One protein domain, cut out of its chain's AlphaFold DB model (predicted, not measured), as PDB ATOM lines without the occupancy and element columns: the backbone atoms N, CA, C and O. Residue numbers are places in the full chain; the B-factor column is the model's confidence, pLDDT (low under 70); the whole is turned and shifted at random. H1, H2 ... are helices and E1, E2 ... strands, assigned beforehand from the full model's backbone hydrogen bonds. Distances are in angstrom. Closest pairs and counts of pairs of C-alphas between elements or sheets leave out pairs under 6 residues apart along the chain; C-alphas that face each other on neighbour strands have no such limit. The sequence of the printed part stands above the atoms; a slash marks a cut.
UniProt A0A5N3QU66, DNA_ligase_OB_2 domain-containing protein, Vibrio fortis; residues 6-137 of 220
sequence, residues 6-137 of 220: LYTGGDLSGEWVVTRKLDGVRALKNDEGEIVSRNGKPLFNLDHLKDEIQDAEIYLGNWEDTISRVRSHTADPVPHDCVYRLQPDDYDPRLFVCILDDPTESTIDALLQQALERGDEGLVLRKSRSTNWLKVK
ATOM      1  N   LEU A   6     -47.085 -25.779 -85.313       91.44
ATOM      2  CA  LEU A   6     -47.749 -25.232 -86.493       91.44
ATOM      3  C   LEU A   6     -48.810 -24.208 -86.064       91.44
ATOM      4  O   LEU A   6     -49.563 -24.484 -85.131       91.44
ATOM      5  N   TYR A   7     -48.848 -23.049 -86.719       93.12
ATOM      6  CA  TYR A   7     -49.970 -22.120 -86.618       93.12
ATOM      7  C   TYR A   7     -51.184 -22.710 -87.337       93.12
ATOM      8  O   TYR A   7     -51.059 -23.217 -88.449       93.12
ATOM      9  N   THR A   8     -52.340 -22.678 -86.680       85.88
ATOM     10  CA  THR A   8     -53.548 -23.382 -87.129       85.88
ATOM     11  C   THR A   8     -54.676 -22.451 -87.575       85.88
ATOM     12  O   THR A   8     -55.808 -22.917 -87.691       85.88
ATOM     13  N   GLY A   9     -54.379 -21.168 -87.787       87.06
ATOM     14  CA  GLY A   9     -55.377 -20.120 -88.008       87.06
ATOM     15  C   GLY A   9     -55.847 -19.448 -86.713       87.06
ATOM     16  O   GLY A   9     -55.539 -19.912 -85.607       87.06
ATOM     17  N   GLY A  10     -56.600 -18.362 -86.874       91.62
ATOM     18  CA  GLY A  10     -57.167 -17.527 -85.810       91.62
ATOM     19  C   GLY A  10     -56.235 -16.457 -85.225       91.62
ATOM     20  O   GLY A  10     -55.012 -16.506 -85.366       91.62
ATOM     21  N   ASP A  11     -56.828 -15.484 -84.541       96.50
ATOM     22  CA  ASP A  11     -56.106 -14.358 -83.945       96.50
ATOM     23  C   ASP A  11     -55.176 -14.806 -82.804       96.50
ATOM     24  O   ASP A  11     -55.449 -15.769 -82.076       96.50
ATOM     25  N   LEU A  12     -54.065 -14.091 -82.628       97.25
ATOM     26  CA  LEU A  12     -53.111 -14.330 -81.548       97.25
ATOM     27  C   LEU A  12     -53.132 -13.180 -80.546       97.25
ATOM     28  O   LEU A  12     -53.442 -12.049 -80.893       97.25
ATOM     29  N   SER A  13     -52.731 -13.474 -79.307       96.75
ATOM     30  CA  SER A  13     -52.600 -12.464 -78.255       96.75
ATOM     31  C   SER A  13     -51.160 -12.220 -77.809       96.75
ATOM     32  O   SER A  13     -50.338 -13.153 -77.749       96.75
ATOM     33  N   GLY A  14     -50.901 -10.984 -77.399       97.06
ATOM     34  CA  GLY A  14     -49.630 -10.423 -76.969       97.06
ATOM     35  C   GLY A  14     -48.687 -10.095 -78.120       97.06
ATOM     36  O   GLY A  14     -49.037 -10.198 -79.293       97.06
ATOM     37  N   GLU A  15     -47.451  -9.775 -77.747       97.81
ATOM     38  CA  GLU A  15     -46.397  -9.393 -78.682       97.81
ATOM     39  C   GLU A  15     -45.691 -10.615 -79.299       97.81
ATOM     40  O   GLU A  15     -45.325 -11.579 -78.607       97.81
ATOM     41  N   TRP A  16     -45.461 -10.555 -80.610       97.69
ATOM     42  CA  TRP A  16     -44.802 -11.583 -81.407       97.69
ATOM     43  C   TRP A  16     -43.711 -10.987 -82.289       97.69
ATOM     44  O   TRP A  16     -43.960 -10.102 -83.105       97.69
ATOM     45  N   VAL A  17     -42.507 -11.546 -82.194       96.69
ATOM     46  CA  VAL A  17     -41.425 -11.282 -83.144       96.69
ATOM     47  C   VAL A  17     -41.598 -12.199 -84.349       96.69
ATOM     48  O   VAL A  17     -41.610 -13.426 -84.211       96.69
ATOM     49  N   VAL A  18     -41.719 -11.610 -85.534       97.75
ATOM     50  CA  VAL A  18     -41.883 -12.325 -86.800       97.75
ATOM     51  C   VAL A  18     -40.532 -12.444 -87.489       97.75
ATOM     52  O   VAL A  18     -39.836 -11.454 -87.716       97.75
ATOM     53  N   THR A  19     -40.169 -13.674 -87.842       97.62
ATOM     54  CA  THR A  19     -38.936 -13.994 -88.565       97.62
ATOM     55  C   THR A  19     -39.221 -14.818 -89.817       97.62
ATOM     56  O   THR A  19     -40.229 -15.523 -89.886       97.62
ATOM     57  N   ARG A  20     -38.333 -14.743 -90.808       97.81
ATOM     58  CA  ARG A  20     -38.362 -15.567 -92.021       97.81
ATOM     59  C   ARG A  20     -38.188 -17.041 -91.663       97.81
ATOM     60  O   ARG A  20     -37.372 -17.389 -90.807       97.81
ATOM     61  N   LYS A  21     -38.923 -17.914 -92.351       96.69
ATOM     62  CA  LYS A  21     -38.675 -19.357 -92.366       96.69
ATOM     63  C   LYS A  21     -37.975 -19.697 -93.677       96.69
ATOM     64  O   LYS A  21     -38.605 -19.671 -94.726       96.69
ATOM     65  N   LEU A  22     -36.675 -19.961 -93.617       96.62
ATOM     66  CA  LEU A  22     -35.892 -20.342 -94.792       96.62
ATOM     67  C   LEU A  22     -36.028 -21.846 -95.055       96.62
ATOM     68  O   LEU A  22     -36.050 -22.623 -94.098       96.62
ATOM     69  N   ASP A  23     -36.064 -22.233 -96.331       93.69
ATOM     70  CA  ASP A  23     -36.087 -23.637 -96.768       93.69
ATOM     71  C   ASP A  23     -34.656 -24.176 -96.929       93.69
ATOM     72  O   ASP A  23     -34.150 -24.420 -98.026       93.69
ATOM     73  N   GLY A  24     -33.943 -24.229 -95.805       95.31
ATOM     74  CA  GLY A  24     -32.540 -24.613 -95.740       95.31
ATOM     75  C   GLY A  24     -32.306 -25.966 -95.076       95.31
ATOM     76  O   GLY A  24     -33.203 -26.792 -94.897       95.31
ATOM     77  N   VAL A  25     -31.055 -26.200 -94.682       96.81
ATOM     78  CA  VAL A  25     -30.682 -27.355 -93.866       96.81
ATOM     79  C   VAL A  25     -30.331 -26.901 -92.458       96.81
ATOM     80  O   VAL A  25     -29.309 -26.257 -92.222       96.81
ATOM     81  N   ARG A  26     -31.142 -27.336 -91.494       95.88
ATOM     82  CA  ARG A  26     -30.863 -27.192 -90.061       95.88
ATOM     83  C   ARG A  26     -29.528 -27.848 -89.682       95.88
ATOM     84  O   ARG A  26     -29.420 -29.078 -89.742       95.88
ATOM     85  N   ALA A  27     -28.579 -27.044 -89.212       96.62
ATOM     86  CA  ALA A  27     -27.275 -27.448 -88.697       96.62
ATOM     87  C   ALA A  27     -27.191 -27.218 -87.179       96.62
ATOM     88  O   ALA A  27     -27.598 -26.177 -86.661       96.62
ATOM     89  N   LEU A  28     -26.690 -28.216 -86.457       95.56
ATOM     90  CA  LEU A  28     -26.605 -28.248 -84.998       95.56
ATOM     91  C   LEU A  28     -25.209 -28.693 -84.592       95.56
ATOM     92  O   LEU A  28     -24.686 -29.633 -85.185       95.56
ATOM     93  N   LYS A  29     -24.650 -28.087 -83.549       95.38
ATOM     94  CA  LYS A  29     -23.434 -28.600 -82.914       95.38
ATOM     95  C   LYS A  29     -23.809 -29.646 -81.870       95.38
ATOM     96  O   LYS A  29     -24.619 -29.355 -80.986       95.38
ATOM     97  N   ASN A  30     -23.293 -30.865 -82.014       94.25
ATOM     98  CA  ASN A  30     -23.477 -31.932 -81.025       94.25
ATOM     99  C   ASN A  30     -22.510 -31.761 -79.834       94.25
ATOM    100  O   ASN A  30     -21.676 -30.853 -79.824       94.25
ATOM    101  N   ASP A  31     -22.615 -32.642 -78.836       92.50
ATOM    102  CA  ASP A  31     -21.781 -32.598 -77.623       92.50
ATOM    103  C   ASP A  31     -20.285 -32.848 -77.908       92.50
ATOM    104  O   ASP A  31     -19.427 -32.456 -77.121       92.50
ATOM    105  N   GLU A  32     -19.965 -33.455 -79.054       92.88
ATOM    106  CA  GLU A  32     -18.599 -33.707 -79.536       92.88
ATOM    107  C   GLU A  32     -18.030 -32.519 -80.342       92.88
ATOM    108  O   GLU A  32     -16.868 -32.527 -80.746       92.88
ATOM    109  N   GLY A  33     -18.824 -31.463 -80.558       92.75
ATOM    110  CA  GLY A  33     -18.423 -30.270 -81.305       92.75
ATOM    111  C   GLY A  33     -18.537 -30.398 -82.829       92.75
ATOM    112  O   GLY A  33     -18.094 -29.505 -83.556       92.75
ATOM    113  N   GLU A  34     -19.139 -31.475 -83.327       94.88
ATOM    114  CA  GLU A  34     -19.375 -31.722 -84.745       94.88
ATOM    115  C   GLU A  34     -20.678 -31.079 -85.223       94.88
ATOM    116  O   GLU A  34     -21.656 -30.971 -84.476       94.88
ATOM    117  N   ILE A  35     -20.717 -30.698 -86.503       97.50
ATOM    118  CA  ILE A  35     -21.917 -30.137 -87.118       97.50
ATOM    119  C   ILE A  35     -22.755 -31.249 -87.744       97.50
ATOM    120  O   ILE A  35     -22.349 -31.936 -88.683       97.50
ATOM    121  N   VAL A  36     -23.967 -31.409 -87.224       97.00
ATOM    122  CA  VAL A  36     -24.908 -32.453 -87.616       97.00
ATOM    123  C   VAL A  36     -26.259 -31.866 -88.005       97.00
ATOM    124  O   VAL A  36     -26.689 -30.808 -87.554       97.00
ATOM    125  N   SER A  37     -26.975 -32.588 -88.855       95.44
ATOM    126  CA  SER A  37     -28.368 -32.288 -89.178       95.44
ATOM    127  C   SER A  37     -29.297 -32.541 -87.988       95.44
ATOM    128  O   SER A  37     -28.939 -33.222 -87.027       95.44
ATOM    129  N   ARG A  38     -30.564 -32.117 -88.097       90.81
ATOM    130  CA  ARG A  38     -31.614 -32.382 -87.089       90.81
ATOM    131  C   ARG A  38     -31.754 -33.854 -86.664       90.81
ATOM    132  O   ARG A  38     -32.203 -34.117 -85.553       90.81
ATOM    133  N   ASN A  39     -31.391 -34.799 -87.532       90.44
ATOM    134  CA  ASN A  39     -31.452 -36.239 -87.253       90.44
ATOM    135  C   ASN A  39     -30.084 -36.836 -86.867       90.44
ATOM    136  O   ASN A  39     -29.908 -38.045 -86.974       90.44
ATOM    137  N   GLY A  40     -29.100 -36.007 -86.503       93.44
ATOM    138  CA  GLY A  40     -27.772 -36.447 -86.063       93.44
ATOM    139  C   GLY A  40     -26.824 -36.887 -87.181       93.44
ATOM    140  O   GLY A  40     -25.720 -37.328 -86.899       93.44
ATOM    141  N   LYS A  41     -27.216 -36.780 -88.458       95.25
ATOM    142  CA  LYS A  41     -26.312 -37.117 -89.573       95.25
ATOM    143  C   LYS A  41     -25.283 -36.004 -89.794       95.25
ATOM    144  O   LYS A  41     -25.754 -34.863 -89.886       95.25
ATOM    145  N   PRO A  42     -23.993 -36.312 -90.010       96.50
ATOM    146  CA  PRO A  42     -22.960 -35.316 -90.301       96.50
ATOM    147  C   PRO A  42     -23.324 -34.386 -91.461       96.50
ATOM    148  O   PRO A  42     -23.998 -34.801 -92.418       96.50
ATOM    149  N   LEU A  43     -22.899 -33.132 -91.343       97.69
ATOM    150  CA  LEU A  43     -22.917 -32.128 -92.400       97.69
ATOM    151  C   LEU A  43     -21.478 -31.690 -92.682       97.69
ATOM    152  O   LEU A  43     -20.701 -31.471 -91.756       97.69
ATOM    153  N   PHE A  44     -21.134 -31.574 -93.958       97.31
ATOM    154  CA  PHE A  44     -19.779 -31.274 -94.417       97.31
ATOM    155  C   PHE A  44     -19.642 -29.806 -94.815       97.31
ATOM    156  O   PHE A  44     -20.636 -29.089 -94.948       97.31
ATOM    157  N   ASN A  45     -18.397 -29.376 -95.033       97.44
ATOM    158  CA  ASN A  45     -18.049 -28.041 -95.535       97.44
ATOM    159  C   ASN A  45     -18.457 -26.901 -94.581       97.44
ATOM    160  O   ASN A  45     -18.675 -25.774 -95.018       97.44
ATOM    161  N   LEU A  46     -18.564 -27.211 -93.282       96.81
ATOM    162  CA  LEU A  46     -18.978 -26.310 -92.195       96.81
ATOM    163  C   LEU A  46     -17.948 -26.241 -91.049       96.81
ATOM    164  O   LEU A  46     -18.201 -25.583 -90.043       96.81
ATOM    165  N   ASP A  47     -16.800 -26.919 -91.162       93.38
ATOM    166  CA  ASP A  47     -15.812 -27.003 -90.074       93.38
ATOM    167  C   ASP A  47     -15.265 -25.630 -89.658       93.38
ATOM    168  O   ASP A  47     -15.059 -25.387 -88.471       93.38
ATOM    169  N   HIS A  48     -15.095 -24.713 -90.616       94.69
ATOM    170  CA  HIS A  48     -14.653 -23.334 -90.383       94.69
ATOM    171  C   HIS A  48     -15.712 -22.450 -89.706       94.69
ATOM    172  O   HIS A  48     -15.396 -21.339 -89.299       94.69
ATOM    173  N   LEU A  49     -16.949 -22.939 -89.566       94.88
ATOM    174  CA  LEU A  49     -18.095 -22.231 -88.982       94.88
ATOM    175  C   LEU A  49     -18.519 -22.821 -87.629       94.88
ATOM    176  O   LEU A  49     -19.553 -22.444 -87.078       94.88
ATOM    177  N   LYS A  50     -17.742 -23.760 -87.071       92.38
ATOM    178  CA  LYS A  50     -18.079 -24.461 -85.818       92.38
ATOM    179  C   LYS A  50     -18.321 -23.535 -84.632       92.38
ATOM    180  O   LYS A  50     -19.065 -23.915 -83.728       92.38
ATOM    181  N   ASP A  51     -17.700 -22.366 -84.611       90.12
ATOM    182  CA  ASP A  51     -17.859 -21.398 -83.522       90.12
ATOM    183  C   ASP A  51     -19.097 -20.506 -83.705       90.12
ATOM    184  O   ASP A  51     -19.621 -19.969 -82.734       90.12
ATOM    185  N   GLU A  52     -19.623 -20.415 -84.928       89.25
ATOM    186  CA  GLU A  52     -20.844 -19.666 -85.258       89.25
ATOM    187  C   GLU A  52     -22.106 -20.531 -85.150       89.25
ATOM    188  O   GLU A  52     -23.214 -20.030 -84.930       89.25
ATOM    189  N   ILE A  53     -21.953 -21.847 -85.306       93.75
ATOM    190  CA  ILE A  53     -23.065 -22.790 -85.351       93.75
ATOM    191  C   ILE A  53     -23.204 -23.473 -83.996       93.75
ATOM    192  O   ILE A  53     -22.478 -24.403 -83.674       93.75
ATOM    193  N   GLN A  54     -24.219 -23.065 -83.240       94.12
ATOM    194  CA  GLN A  54     -24.810 -23.898 -82.188       94.12
ATOM    195  C   GLN A  54     -26.144 -24.491 -82.658       94.12
ATOM    196  O   GLN A  54     -26.408 -25.683 -82.496       94.12
ATOM    197  N   ASP A  55     -26.987 -23.637 -83.240       94.12
ATOM    198  CA  ASP A  55     -28.260 -23.970 -83.871       94.12
ATOM    199  C   ASP A  55     -28.511 -22.945 -84.984       94.12
ATOM    200  O   ASP A  55     -28.730 -21.763 -84.699       94.12
ATOM    201  N   ALA A  56     -28.413 -23.377 -86.239       95.75
ATOM    202  CA  ALA A  56     -28.488 -22.511 -87.409       95.75
ATOM    203  C   ALA A  56     -29.270 -23.163 -88.559       95.75
ATOM    204  O   ALA A  56     -29.399 -24.387 -88.638       95.75
ATOM    205  N   GLU A  57     -29.774 -22.335 -89.466       97.00
ATOM    206  CA  GLU A  57     -30.213 -22.745 -90.797       97.00
ATOM    207  C   GLU A  57     -29.091 -22.427 -91.785       97.00
ATOM    208  O   GLU A  57     -28.620 -21.290 -91.834       97.00
ATOM    209  N   ILE A  58     -28.653 -23.414 -92.564       98.00
ATOM    210  CA  ILE A  58     -27.779 -23.172 -93.714       98.00
ATOM    211  C   ILE A  58     -28.673 -22.965 -94.929       98.00
ATOM    212  O   ILE A  58     -29.536 -23.804 -95.176       98.00
ATOM    213  N   TYR A  59     -28.486 -21.876 -95.671       97.75
ATOM    214  CA  TYR A  59     -29.309 -21.558 -96.836       97.75
ATOM    215  C   TYR A  59     -28.494 -20.843 -97.915       97.75
ATOM    216  O   TYR A  59     -28.007 -19.737 -97.702       97.75
ATOM    217  N   LEU A  60     -28.359 -21.487 -99.077       96.69
ATOM    218  CA  LEU A  60     -27.602 -21.003-100.239       96.69
ATOM    219  C   LEU A  60     -28.500 -20.356-101.313       96.69
ATOM    220  O   LEU A  60     -28.081 -20.169-102.450       96.69
ATOM    221  N   GLY A  61     -29.744 -20.020-100.965       94.00
ATOM    222  CA  GLY A  61     -30.715 -19.407-101.878       94.00
ATOM    223  C   GLY A  61     -31.730 -20.379-102.481       94.00
ATOM    224  O   GLY A  61     -32.771 -19.927-102.943       94.00
ATOM    225  N   ASN A  62     -31.471 -21.689-102.443       92.88
ATOM    226  CA  ASN A  62     -32.451 -22.740-102.737       92.88
ATOM    227  C   ASN A  62     -32.088 -24.056-102.022       92.88
ATOM    228  O   ASN A  62     -30.968 -24.223-101.521       92.88
ATOM    229  N   TRP A  63     -33.046 -24.982-101.962       91.75
ATOM    230  CA  TRP A  63     -32.899 -26.267-101.281       91.75
ATOM    231  C   TRP A  63     -31.825 -27.153-101.929       91.75
ATOM    232  O   TRP A  63     -31.001 -27.734-101.219       91.75
ATOM    233  N   GLU A  64     -31.803 -27.241-103.259       93.88
ATOM    234  CA  GLU A  64     -30.922 -28.123-104.032       93.88
ATOM    235  C   GLU A  64     -29.438 -27.788-103.827       93.88
ATOM    236  O   GLU A  64     -28.631 -28.665-103.502       93.88
ATOM    237  N   ASP A  65     -29.080 -26.514-103.953       96.12
ATOM    238  CA  ASP A  65     -27.719 -26.029-103.747       96.12
ATOM    239  C   ASP A  65     -27.313 -26.176-102.285       96.12
ATOM    240  O   ASP A  65     -26.198 -26.613-101.986       96.12
ATOM    241  N   THR A  66     -28.238 -25.891-101.361       96.69
ATOM    242  CA  THR A  66     -27.991 -26.043 -99.926       96.69
ATOM    243  C   THR A  66     -27.692 -27.494 -99.572       96.69
ATOM    244  O   THR A  66     -26.665 -27.775 -98.951       96.69
ATOM    245  N   ILE A  67     -28.556 -28.435 -99.968       95.12
ATOM    246  CA  ILE A  67     -28.391 -29.848 -99.622       95.12
ATOM    247  C   ILE A  67     -27.148 -30.434-100.293       95.12
ATOM    248  O   ILE A  67     -26.391 -31.148 -99.632       95.12
ATOM    249  N   SER A  68     -26.900 -30.093-101.562       95.94
ATOM    250  CA  SER A  68     -25.705 -30.505-102.303       95.94
ATOM    251  C   SER A  68     -24.439 -30.040-101.584       95.94
ATOM    252  O   SER A  68     -23.543 -30.844-101.297       95.94
ATOM    253  N   ARG A  69     -24.414 -28.764-101.178       97.31
ATOM    254  CA  ARG A  69     -23.292 -28.154-100.468       97.31
ATOM    255  C   ARG A  69     -22.997 -28.827 -99.136       97.31
ATOM    256  O   ARG A  69     -21.841 -29.110 -98.867       97.31
ATOM    257  N   VAL A  70     -23.997 -29.091 -98.297       97.12
ATOM    258  CA  VAL A  70     -23.752 -29.597 -96.929       97.12
ATOM    259  C   VAL A  70     -23.668 -31.125 -96.840       97.12
ATOM    260  O   VAL A  70     -23.369 -31.667 -95.773       97.12
ATOM    261  N   ARG A  71     -23.965 -31.854 -97.925       95.69
ATOM    262  CA  ARG A  71     -23.898 -33.331 -97.971       95.69
ATOM    263  C   ARG A  71     -22.735 -33.874 -98.795       95.69
ATOM    264  O   ARG A  71     -22.347 -35.022 -98.578       95.69
ATOM    265  N   SER A  72     -22.186 -33.090 -99.717       94.19
ATOM    266  CA  SER A  72     -21.013 -33.490-100.492       94.19
ATOM    267  C   SER A  72     -19.732 -33.400 -99.661       94.19
ATOM    268  O   SER A  72     -19.539 -32.437 -98.928       94.19
ATOM    269  N   HIS A  73     -18.826 -34.367 -99.815       92.56
ATOM    270  CA  HIS A  73     -17.500 -34.326 -99.179       92.56
ATOM    271  C   HIS A  73     -16.478 -33.504 -99.981       92.56
ATOM    272  O   HIS A  73     -15.357 -33.311 -99.525       92.56
ATOM    273  N   THR A  74     -16.831 -33.072-101.196       91.25
ATOM    274  CA  THR A  74     -15.903 -32.447-102.153       91.25
ATOM    275  C   THR A  74     -16.387 -31.085-102.650       91.25
ATOM    276  O   THR A  74     -15.910 -30.616-103.679       91.25
ATOM    277  N   ALA A  75     -17.387 -30.486-101.999       92.31
ATOM    278  CA  ALA A  75     -17.873 -29.158-102.360       92.31
ATOM    279  C   ALA A  75     -17.062 -28.062-101.654       92.31
ATOM    280  O   ALA A  75     -16.398 -28.314-100.650       92.31
ATOM    281  N   ASP A  76     -17.148 -26.836-102.169       95.94
ATOM    282  CA  ASP A  76     -16.503 -25.679-101.548       95.94
ATOM    283  C   ASP A  76     -17.052 -25.419-100.131       95.94
ATOM    284  O   ASP A  76     -18.229 -25.693 -99.872       95.94
ATOM    285  N   PRO A  77     -16.269 -24.812 -99.222       97.31
ATOM    286  CA  PRO A  77     -16.747 -24.378 -97.909       97.31
ATOM    287  C   PRO A  77     -18.026 -23.534 -97.997       97.31
ATOM    288  O   PRO A  77     -18.168 -22.697 -98.889       97.31
ATOM    289  N   VAL A  78     -18.974 -23.751 -97.083       97.88
ATOM    290  CA  VAL A  78     -20.183 -22.919 -96.972       97.88
ATOM    291  C   VAL A  78     -19.779 -21.473 -96.643       97.88
ATOM    292  O   VAL A  78     -19.042 -21.262 -95.680       97.88
ATOM    293  N   PRO A  79     -20.241 -20.465 -97.398       97.25
ATOM    294  CA  PRO A  79     -19.986 -19.065 -97.063       97.25
ATOM    295  C   PRO A  79     -20.619 -18.652 -95.722       97.25
ATOM    296  O   PRO A  79     -21.706 -19.115 -95.379       97.25
ATOM    297  N   HIS A  80     -19.976 -17.742 -94.982       96.19
ATOM    298  CA  HIS A  80     -20.498 -17.232 -93.700       96.19
ATOM    299  C   HIS A  80     -21.885 -16.583 -93.847       96.19
ATOM    300  O   HIS A  80     -22.762 -16.752 -93.003       96.19
ATOM    301  N   ASP A  81     -22.123 -15.878 -94.953       96.50
ATOM    302  CA  ASP A  81     -23.409 -15.238 -95.231       96.50
ATOM    303  C   ASP A  81     -24.536 -16.237 -95.553       96.50
ATOM    304  O   ASP A  81     -25.704 -15.856 -95.536       96.50
ATOM    305  N   CYS A  82     -24.227 -17.518 -95.742       97.06
ATOM    306  CA  CYS A  82     -25.212 -18.584 -95.902       97.06
ATOM    307  C   CYS A  82     -25.612 -19.236 -94.565       97.06
ATOM    308  O   CYS A  82     -26.419 -20.169 -94.559       97.06
ATOM    309  N   VAL A  83     -25.061 -18.779 -93.433       97.19
ATOM    310  CA  VAL A  83     -25.377 -19.287 -92.088       97.19
ATOM    311  C   VAL A  83     -26.316 -18.336 -91.359       97.19
ATOM    312  O   VAL A  83     -25.977 -17.183 -91.120       97.19
ATOM    313  N   TYR A  84     -27.485 -18.829 -90.950       97.06
ATOM    314  CA  TYR A  84     -28.498 -18.053 -90.237       97.06
ATOM    315  C   TYR A  84     -28.712 -18.624 -88.836       97.06
ATOM    316  O   TYR A  84     -29.353 -19.660 -88.661       97.06
ATOM    317  N   ARG A  85     -28.188 -17.948 -87.811       95.25
ATOM    318  CA  ARG A  85     -28.312 -18.358 -86.402       95.25
ATOM    319  C   ARG A  85     -29.776 -18.348 -85.949       95.25
ATOM    320  O   ARG A  85     -30.523 -17.411 -86.230       95.25
ATOM    321  N   LEU A  86     -30.194 -19.388 -85.228       93.25
ATOM    322  CA  LEU A  86     -31.589 -19.612 -84.814       93.25
ATOM    323  C   LEU A  86     -31.787 -19.619 -83.296       93.25
ATOM    324  O   LEU A  86     -32.843 -20.045 -82.812       93.25
ATOM    325  N   GLN A  87     -30.791 -19.170 -82.536       88.69
ATOM    326  CA  GLN A  87     -30.874 -19.140 -81.083       88.69
ATOM    327  C   GLN A  87     -32.018 -18.220 -80.613       88.69
ATOM    328  O   GLN A  87     -32.365 -17.256 -81.301       88.69
ATOM    329  N   PRO A  88     -32.654 -18.515 -79.463       83.69
ATOM    330  CA  PRO A  88     -33.777 -17.716 -78.977       83.69
ATOM    331  C   PRO A  88     -33.419 -16.253 -78.723       83.69
ATOM    332  O   PRO A  88     -34.152 -15.376 -79.174       83.69
ATOM    333  N   ASP A  89     -32.279 -16.029 -78.075       82.31
ATOM    334  CA  ASP A  89     -31.843 -14.710 -77.609       82.31
ATOM    335  C   ASP A  89     -30.856 -14.028 -78.573       82.31
ATOM    336  O   ASP A  89     -30.500 -12.873 -78.371       82.31
ATOM    337  N   ASP A  90     -30.421 -14.732 -79.625       85.81
ATOM    338  CA  ASP A  90     -29.380 -14.272 -80.553       85.81
ATOM    339  C   ASP A  90     -29.550 -14.906 -81.949       85.81
ATOM    340  O   ASP A  90     -28.710 -15.652 -82.460       85.81
ATOM    341  N   TYR A  91     -30.720 -14.687 -82.552       91.44
ATOM    342  CA  TYR A  91     -30.968 -15.108 -83.929       91.44
ATOM    343  C   TYR A  91     -30.396 -14.105 -84.929       91.44
ATOM    344  O   TYR A  91     -30.197 -12.930 -84.623       91.44
ATOM    345  N   ASP A  92     -30.163 -14.567 -86.154       95.94
ATOM    346  CA  ASP A  92     -29.616 -13.729 -87.210       95.94
ATOM    347  C   ASP A  92     -30.566 -12.568 -87.569       95.94
ATOM    348  O   ASP A  92     -31.705 -12.827 -87.980       95.94
ATOM    349  N   PRO A  93     -30.125 -11.296 -87.477       96.25
ATOM    350  CA  PRO A  93     -30.965 -10.139 -87.785       96.25
ATOM    351  C   PRO A  93     -31.536 -10.138 -89.206       96.25
ATOM    352  O   PRO A  93     -32.590  -9.555 -89.438       96.25
ATOM    353  N   ARG A  94     -30.897 -10.829 -90.160       96.62
ATOM    354  CA  ARG A  94     -31.380 -10.953 -91.547       96.62
ATOM    355  C   ARG A  94     -32.657 -11.790 -91.664       96.62
ATOM    356  O   ARG A  94     -33.288 -11.805 -92.721       96.62
ATOM    357  N   LEU A  95     -33.034 -12.499 -90.599       97.19
ATOM    358  CA  LEU A  95     -34.309 -13.204 -90.499       97.19
ATOM    359  C   LEU A  95     -35.445 -12.294 -90.025       97.19
ATOM    360  O   LEU A  95     -36.596 -12.691 -90.162       97.19
ATOM    361  N   PHE A  96     -35.166 -11.132 -89.434       97.31
ATOM    362  CA  PHE A  96     -36.203 -10.266 -88.875       97.31
ATOM    363  C   PHE A  96     -37.151  -9.742 -89.962       97.31
ATOM    364  O   PHE A  96     -36.712  -9.324 -91.031       97.31
ATOM    365  N   VAL A  97     -38.454  -9.758 -89.672       97.75
ATOM    366  CA  VAL A  97     -39.499  -9.192 -90.539       97.75
ATOM    367  C   VAL A  97     -40.161  -8.003 -89.847       97.75
ATOM    368  O   VAL A  97     -40.087  -6.883 -90.343       97.75
ATOM    369  N   CYS A  98     -40.808  -8.236 -88.702       97.88
ATOM    370  CA  CYS A  98     -41.500  -7.204 -87.931       97.88
ATOM    371  C   CYS A  98     -41.804  -7.677 -86.499       97.88
ATOM    372  O   CYS A  98     -41.558  -8.831 -86.138       97.88
ATOM    373  N   ILE A  99     -42.361  -6.773 -85.691       97.88
ATOM    374  CA  ILE A  99     -43.002  -7.085 -84.410       97.88
ATOM    375  C   ILE A  99     -44.498  -6.824 -84.573       97.88
ATOM    376  O   ILE A  99     -44.887  -5.814 -85.159       97.88
ATOM    377  N   LEU A 100     -45.318  -7.738 -84.067       97.88
ATOM    378  CA  LEU A 100     -46.771  -7.630 -84.042       97.88
ATOM    379  C   LEU A 100     -47.265  -7.627 -82.598       97.88
ATOM    380  O   LEU A 100     -46.711  -8.353 -81.776       97.88
ATOM    381  N   ASP A 101     -48.328  -6.882 -82.318       98.12
ATOM    382  CA  ASP A 101     -49.056  -6.921 -81.048       98.12
ATOM    383  C   ASP A 101     -50.513  -7.294 -81.329       98.12
ATOM    384  O   ASP A 101     -51.122  -6.717 -82.230       98.12
ATOM    385  N   ASP A 102     -51.011  -8.319 -80.636       97.94
ATOM    386  CA  ASP A 102     -52.333  -8.929 -80.848       97.94
ATOM    387  C   ASP A 102     -52.702  -9.145 -82.344       97.94
ATOM    388  O   ASP A 102     -53.736  -8.653 -82.810       97.94
ATOM    389  N   PRO A 103     -51.869  -9.838 -83.156       98.00
ATOM    390  CA  PRO A 103     -52.106  -9.907 -84.592       98.00
ATOM    391  C   PRO A 103     -53.336 -10.736 -84.960       98.00
ATOM    392  O   PRO A 103     -53.536 -11.850 -84.465       98.00
ATOM    393  N   THR A 104     -54.096 -10.220 -85.927       97.81
ATOM    394  CA  THR A 104     -55.211 -10.935 -86.550       97.81
ATOM    395  C   THR A 104     -54.726 -12.014 -87.515       97.81
ATOM    396  O   THR A 104     -53.649 -11.890 -88.109       97.81
ATOM    397  N   GLU A 105     -55.558 -13.028 -87.757       94.81
ATOM    398  CA  GLU A 105     -55.314 -14.049 -88.790       94.81
ATOM    399  C   GLU A 105     -55.025 -13.416 -90.161       94.81
ATOM    400  O   GLU A 105     -54.022 -13.732 -90.796       94.81
ATOM    401  N   SER A 106     -55.817 -12.419 -90.563       93.12
ATOM    402  CA  SER A 106     -55.630 -11.707 -91.836       93.12
ATOM    403  C   SER A 106     -54.271 -11.007 -91.957       93.12
ATOM    404  O   SER A 106     -53.698 -10.948 -93.045       93.12
ATOM    405  N   THR A 107     -53.736 -10.487 -90.850       97.69
ATOM    406  CA  THR A 107     -52.410  -9.856 -90.821       97.69
ATOM    407  C   THR A 107     -51.316 -10.905 -90.999       97.69
ATOM    408  O   THR A 107     -50.364 -10.695 -91.753       97.69
ATOM    409  N   ILE A 108     -51.460 -12.052 -90.332       97.75
ATOM    410  CA  ILE A 108     -50.521 -13.175 -90.426       97.75
ATOM    411  C   ILE A 108     -50.521 -13.749 -91.847       97.75
ATOM    412  O   ILE A 108     -49.448 -13.974 -92.409       97.75
ATOM    413  N   ASP A 109     -51.697 -13.912 -92.453       94.75
ATOM    414  CA  ASP A 109     -51.849 -14.396 -93.824       94.75
ATOM    415  C   ASP A 109     -51.220 -13.440 -94.841       94.75
ATOM    416  O   ASP A 109     -50.485 -13.878 -95.727       94.75
ATOM    417  N   ALA A 110     -51.433 -12.130 -94.696       96.19
ATOM    418  CA  ALA A 110     -50.814 -11.135 -95.569       96.19
ATOM    419  C   ALA A 110     -49.276 -11.177 -95.492       96.19
ATOM    420  O   ALA A 110     -48.597 -11.090 -96.517       96.19
ATOM    421  N   LEU A 111     -48.714 -11.353 -94.292       98.12
ATOM    422  CA  LEU A 111     -47.268 -11.511 -94.113       98.12
ATOM    423  C   LEU A 111     -46.754 -12.839 -94.672       98.12
ATOM    424  O   LEU A 111     -45.639 -12.881 -95.196       98.12
ATOM    425  N   LEU A 112     -47.542 -13.915 -94.571       97.44
ATOM    426  CA  LEU A 112     -47.204 -15.192 -95.191       97.44
ATOM    427  C   LEU A 112     -47.113 -15.035 -96.712       97.44
ATOM    428  O   LEU A 112     -46.120 -15.469 -97.284       97.44
ATOM    429  N   GLN A 113     -48.080 -14.372 -97.354       95.31
ATOM    430  CA  GLN A 113     -48.031 -14.133 -98.804       95.31
ATOM    431  C   GLN A 113     -46.778 -13.352 -99.211       95.31
ATOM    432  O   GLN A 113     -46.049 -13.785-100.099       95.31
ATOM    433  N   GLN A 114     -46.442 -12.282 -98.484       97.56
ATOM    434  CA  GLN A 114     -45.202 -11.536 -98.728       97.56
ATOM    435  C   GLN A 114     -43.942 -12.395 -98.539       97.56
ATOM    436  O   GLN A 114     -42.934 -12.169 -99.202       97.56
ATOM    437  N   ALA A 115     -43.956 -13.360 -97.615       97.19
ATOM    438  CA  ALA A 115     -42.844 -14.290 -97.435       97.19
ATOM    439  C   ALA A 115     -42.699 -15.236 -98.631       97.19
ATOM    440  O   ALA A 115     -41.595 -15.394 -99.150       97.19
ATOM    441  N   LEU A 116     -43.813 -15.782 -99.116       94.12
ATOM    442  CA  LEU A 116     -43.834 -16.657-100.287       94.12
ATOM    443  C   LEU A 116     -43.374 -15.926-101.556       94.12
ATOM    444  O   LEU A 116     -42.589 -16.476-102.321       94.12
ATOM    445  N   GLU A 117     -43.775 -14.667-101.748       94.69
ATOM    446  CA  GLU A 117     -43.323 -13.830-102.873       94.69
ATOM    447  C   GLU A 117     -41.807 -13.577-102.864       94.69
ATOM    448  O   GLU A 117     -41.195 -13.427-103.921       94.69
ATOM    449  N   ARG A 118     -41.175 -13.569-101.682       93.56
ATOM    450  CA  ARG A 118     -39.711 -13.484-101.536       93.56
ATOM    451  C   ARG A 118     -38.996 -14.826-101.722       93.56
ATOM    452  O   ARG A 118     -37.766 -14.845-101.704       93.56
ATOM    453  N   GLY A 119     -39.735 -15.928-101.860       93.06
ATOM    454  CA  GLY A 119     -39.188 -17.284-101.907       93.06
ATOM    455  C   GLY A 119     -38.850 -17.877-100.534       93.06
ATOM    456  O   GLY A 119     -38.094 -18.842-100.462       93.06
ATOM    457  N   ASP A 120     -39.373 -17.312 -99.442       95.62
ATOM    458  CA  ASP A 120     -39.276 -17.938 -98.121       95.62
ATOM    459  C   ASP A 120     -40.234 -19.145 -98.034       95.62
ATOM    460  O   ASP A 120     -41.304 -19.148 -98.637       95.62
ATOM    461  N   GLU A 121     -39.919 -20.142 -97.200       95.06
ATOM    462  CA  GLU A 121     -40.824 -21.272 -96.910       95.06
ATOM    463  C   GLU A 121     -42.075 -20.824 -96.123       95.06
ATOM    464  O   GLU A 121     -43.091 -21.520 -96.058       95.06
ATOM    465  N   GLY A 122     -41.976 -19.674 -95.446       96.81
ATOM    466  CA  GLY A 122     -43.027 -19.087 -94.624       96.81
ATOM    467  C   GLY A 122     -42.468 -18.194 -93.516       96.81
ATOM    468  O   GLY A 122     -41.460 -17.507 -93.693       96.81
ATOM    469  N   LEU A 123     -43.100 -18.228 -92.341       98.06
ATOM    470  CA  LEU A 123     -42.714 -17.424 -91.176       98.06
ATOM    471  C   LEU A 123     -42.482 -18.281 -89.928       98.06
ATOM    472  O   LEU A 123     -43.032 -19.375 -89.765       98.06
ATOM    473  N   VAL A 124     -41.701 -17.738 -88.999       97.31
ATOM    474  CA  VAL A 124     -41.622 -18.189 -87.611       97.31
ATOM    475  C   VAL A 124     -41.997 -17.023 -86.701       97.31
ATOM    476  O   VAL A 124     -41.303 -16.008 -86.665       97.31
ATOM    477  N   LEU A 125     -43.086 -17.185 -85.953       97.56
ATOM    478  CA  LEU A 125     -43.598 -16.232 -84.971       97.56
ATOM    479  C   LEU A 125     -43.130 -16.665 -83.581       97.56
ATOM    480  O   LEU A 125     -43.405 -17.785 -83.147       97.56
ATOM    481  N   ARG A 126     -42.431 -15.787 -82.866       95.31
ATOM    482  CA  ARG A 126     -41.889 -16.050 -81.527       95.31
ATOM    483  C   ARG A 126     -42.599 -15.153 -80.523       95.31
ATOM    484  O   ARG A 126     -42.457 -13.937 -80.599       95.31
ATOM    485  N   LYS A 127     -43.364 -15.732 -79.594       95.25
ATOM    486  CA  LYS A 127     -44.043 -14.933 -78.566       95.25
ATOM    487  C   LYS A 127     -43.011 -14.335 -77.615       95.25
ATOM    488  O   LYS A 127     -42.192 -15.073 -77.060       95.25
ATOM    489  N   SER A 128     -43.066 -13.024 -77.406       90.44
ATOM    490  CA  SER A 128     -42.126 -12.322 -76.534       90.44
ATOM    491  C   SER A 128     -42.145 -12.896 -75.117       90.44
ATOM    492  O   SER A 128     -43.201 -13.207 -74.561       90.44
ATOM    493  N   ARG A 129     -40.949 -13.061 -74.532       85.56
ATOM    494  CA  ARG A 129     -40.733 -13.638 -73.187       85.56
ATOM    495  C   ARG A 129     -41.352 -15.033 -73.001       85.56
ATOM    496  O   ARG A 129     -41.733 -15.411 -71.895       85.56
ATOM    497  N   SER A 130     -41.461 -15.809 -74.078       86.62
ATOM    498  CA  SER A 130     -42.010 -17.162 -74.063       86.62
ATOM    499  C   SER A 130     -41.223 -18.090 -74.988       86.62
ATOM    500  O   SER A 130     -40.615 -17.676 -75.969       86.62
ATOM    501  N   THR A 131     -41.281 -19.391 -74.709       86.12
ATOM    502  CA  THR A 131     -40.791 -20.440 -75.616       86.12
ATOM    503  C   THR A 131     -41.855 -20.881 -76.627       86.12
ATOM    504  O   THR A 131     -41.642 -21.828 -77.386       86.12
ATOM    505  N   ASN A 132     -43.017 -20.214 -76.648       91.38
ATOM    506  CA  ASN A 132     -44.091 -20.509 -77.586       91.38
ATOM    507  C   ASN A 132     -43.779 -19.932 -78.969       91.38
ATOM    508  O   ASN A 132     -43.942 -18.736 -79.212       91.38
ATOM    509  N   TRP A 133     -43.293 -20.791 -79.860       95.19
ATOM    510  CA  TRP A 133     -42.982 -20.435 -81.240       95.19
ATOM    511  C   TRP A 133     -43.961 -21.123 -82.179       95.19
ATOM    512  O   TRP A 133     -44.274 -22.305 -82.000       95.19
ATOM    513  N   LEU A 134     -44.399 -20.398 -83.200       96.62
ATOM    514  CA  LEU A 134     -45.271 -20.891 -84.250       96.62
ATOM    515  C   LEU A 134     -44.535 -20.858 -85.591       96.62
ATOM    516  O   LEU A 134     -43.876 -19.876 -85.908       96.62
ATOM    517  N   LYS A 135     -44.641 -21.925 -86.381       95.38
ATOM    518  CA  LYS A 135     -44.303 -21.927 -87.807       95.38
ATOM    519  C   LYS A 135     -45.584 -21.655 -88.591       95.38
ATOM    520  O   LYS A 135     -46.587 -22.328 -88.358       95.38
ATOM    521  N   VAL A 136     -45.540 -20.699 -89.505       96.06
ATOM    522  CA  VAL A 136     -46.627 -20.373 -90.433       96.06
ATOM    523  C   VAL A 136     -46.133 -20.761 -91.818       96.06
ATOM    524  O   VAL A 136     -45.053 -20.338 -92.222       96.06
ATOM    525  N   LYS A 137     -46.876 -21.621 -92.506       92.50
ATOM    526  CA  LYS A 137     -46.529 -22.142 -93.829       92.50
ATOM    527  C   LYS A 137     -47.810 -22.277 -94.658       92.50
ATOM    528  O   LYS A 137     -48.877 -22.395 -94.048       92.50
TER     529      LYS A 137
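What this domain is: This is residues 6 to 137 of the 220 residues of the protein "DNA_ligase_OB_2 domain-containing protein" of Vibrio fortis (UniProt A0A5N3QU66). Two lobes lie end to end along the longest axis, each a small four-stranded antiparallel sheet with one helix over one face: E6, E1, E7 and E8 with H2 in the one, E3, E2, E4 and E5 with H1 in the other. The backbone passes between the lobes twice, through residues 22 to 24 and through residues 86 to 95, and the second lobe also holds the long loop of residues 38 to 54. The printed part has 132 residues, with two named helices and eight named strands in the order E1, E2, E3, E4, H1, E5, E6, H2, E7, E8; the class is mixed, helices and strands, with under half of the residues in named elements. The whole is compact, with a radius of gyration of the C-alphas of 15.7 A, yet elongated in outline, spanning 47 by 30 by 23 A.

How they stand to each other: Start at E1, residues 15 to 21, an inner strand of a strongly twisted sheet. On one side of it look for E6, residues 96 to 101, antiparallel at 152 degrees, where N 18 and O 98 are 2.8 A apart, within hydrogen-bond range. On the other side find E7, residues 122 to 127, antiparallel at 151 degrees, with N 19 and O 124 at 2.8 A. E7 forms a hairpin with the edge strand E8, residues 133 to 136, where N 125 and O 134 are 2.8 A apart. H2, residues 105 to 117, is on this sheet at a height over the sheet of 9.0 A; it lies over E1 and E7 and runs along the strands, at 23 degrees to E1 on the local plane. Its closest C-alphas to E7 are those of Ala 115 and Gly 122, 5.6 A apart. E6, H2 and E7 form a split strand-helix-strand unit, two strands that run the same way with E1 between them in the sheet, and its crossover is right-handed. These two layers have H2 on one face of the sheet. Now follow residues 22 to 24 to E2, residues 25 to 29, which forms a hairpin with the edge strand E3, residues 35 to 37; N 28 and O 36 are 2.8 A apart. On its other side is E4, residues 55 to 58, antiparallel at 146 degrees, with N 27 and O 56 at 2.8 A. On the other side of E4 from E2 is its neighbour, the edge strand E5, residues 83 to 85, antiparallel to E4 at 149 degrees, with N 57 and O 84 at 2.8 A. H1, residues 63 to 71, is on this sheet at a height over the sheet of 9.0 A, over E2, and runs along the strands, at 15 degrees to E2 on the local plane; the closest C-alphas are those of Val 25 and Ile 67, 6.7 A apart. H1 and H2 are apart, and E1 and E4 are apart. In H1 and H2 every O i to N i+4 pair is within hydrogen-bond range.

Where its parts are: Find C-alpha 15 at (-46.397, -9.393, -78.682), where E1 begins; it runs 18.6 A to C-alpha 21. E2 spans 13.2 A, E3 7.1 A and E4 9.9 A. Find C-alpha 63 at (-32.899, -26.267, -101.281), where H1 begins; it measures 11.9 A. E5 measures 6.5 A, E6 15.4 A, H2 18.5 A and E7 16.6 A. E8 spans 9.9 A and ends at C-alpha 136, (-46.627, -20.373, -90.433).

The domain as a whole: The C-alphas farthest apart are those of Thr 74 and Asp 102, at 48.3 A, while those of Leu 6 and Lys 137, the first and last printed, are 8.1 A apart. The printed part has no cut. The long links are E3 to E4, with 17 residues, and H1 to E5, with 11. Mean pLDDT of the printed part is 94.8, and no printed residue is under 70.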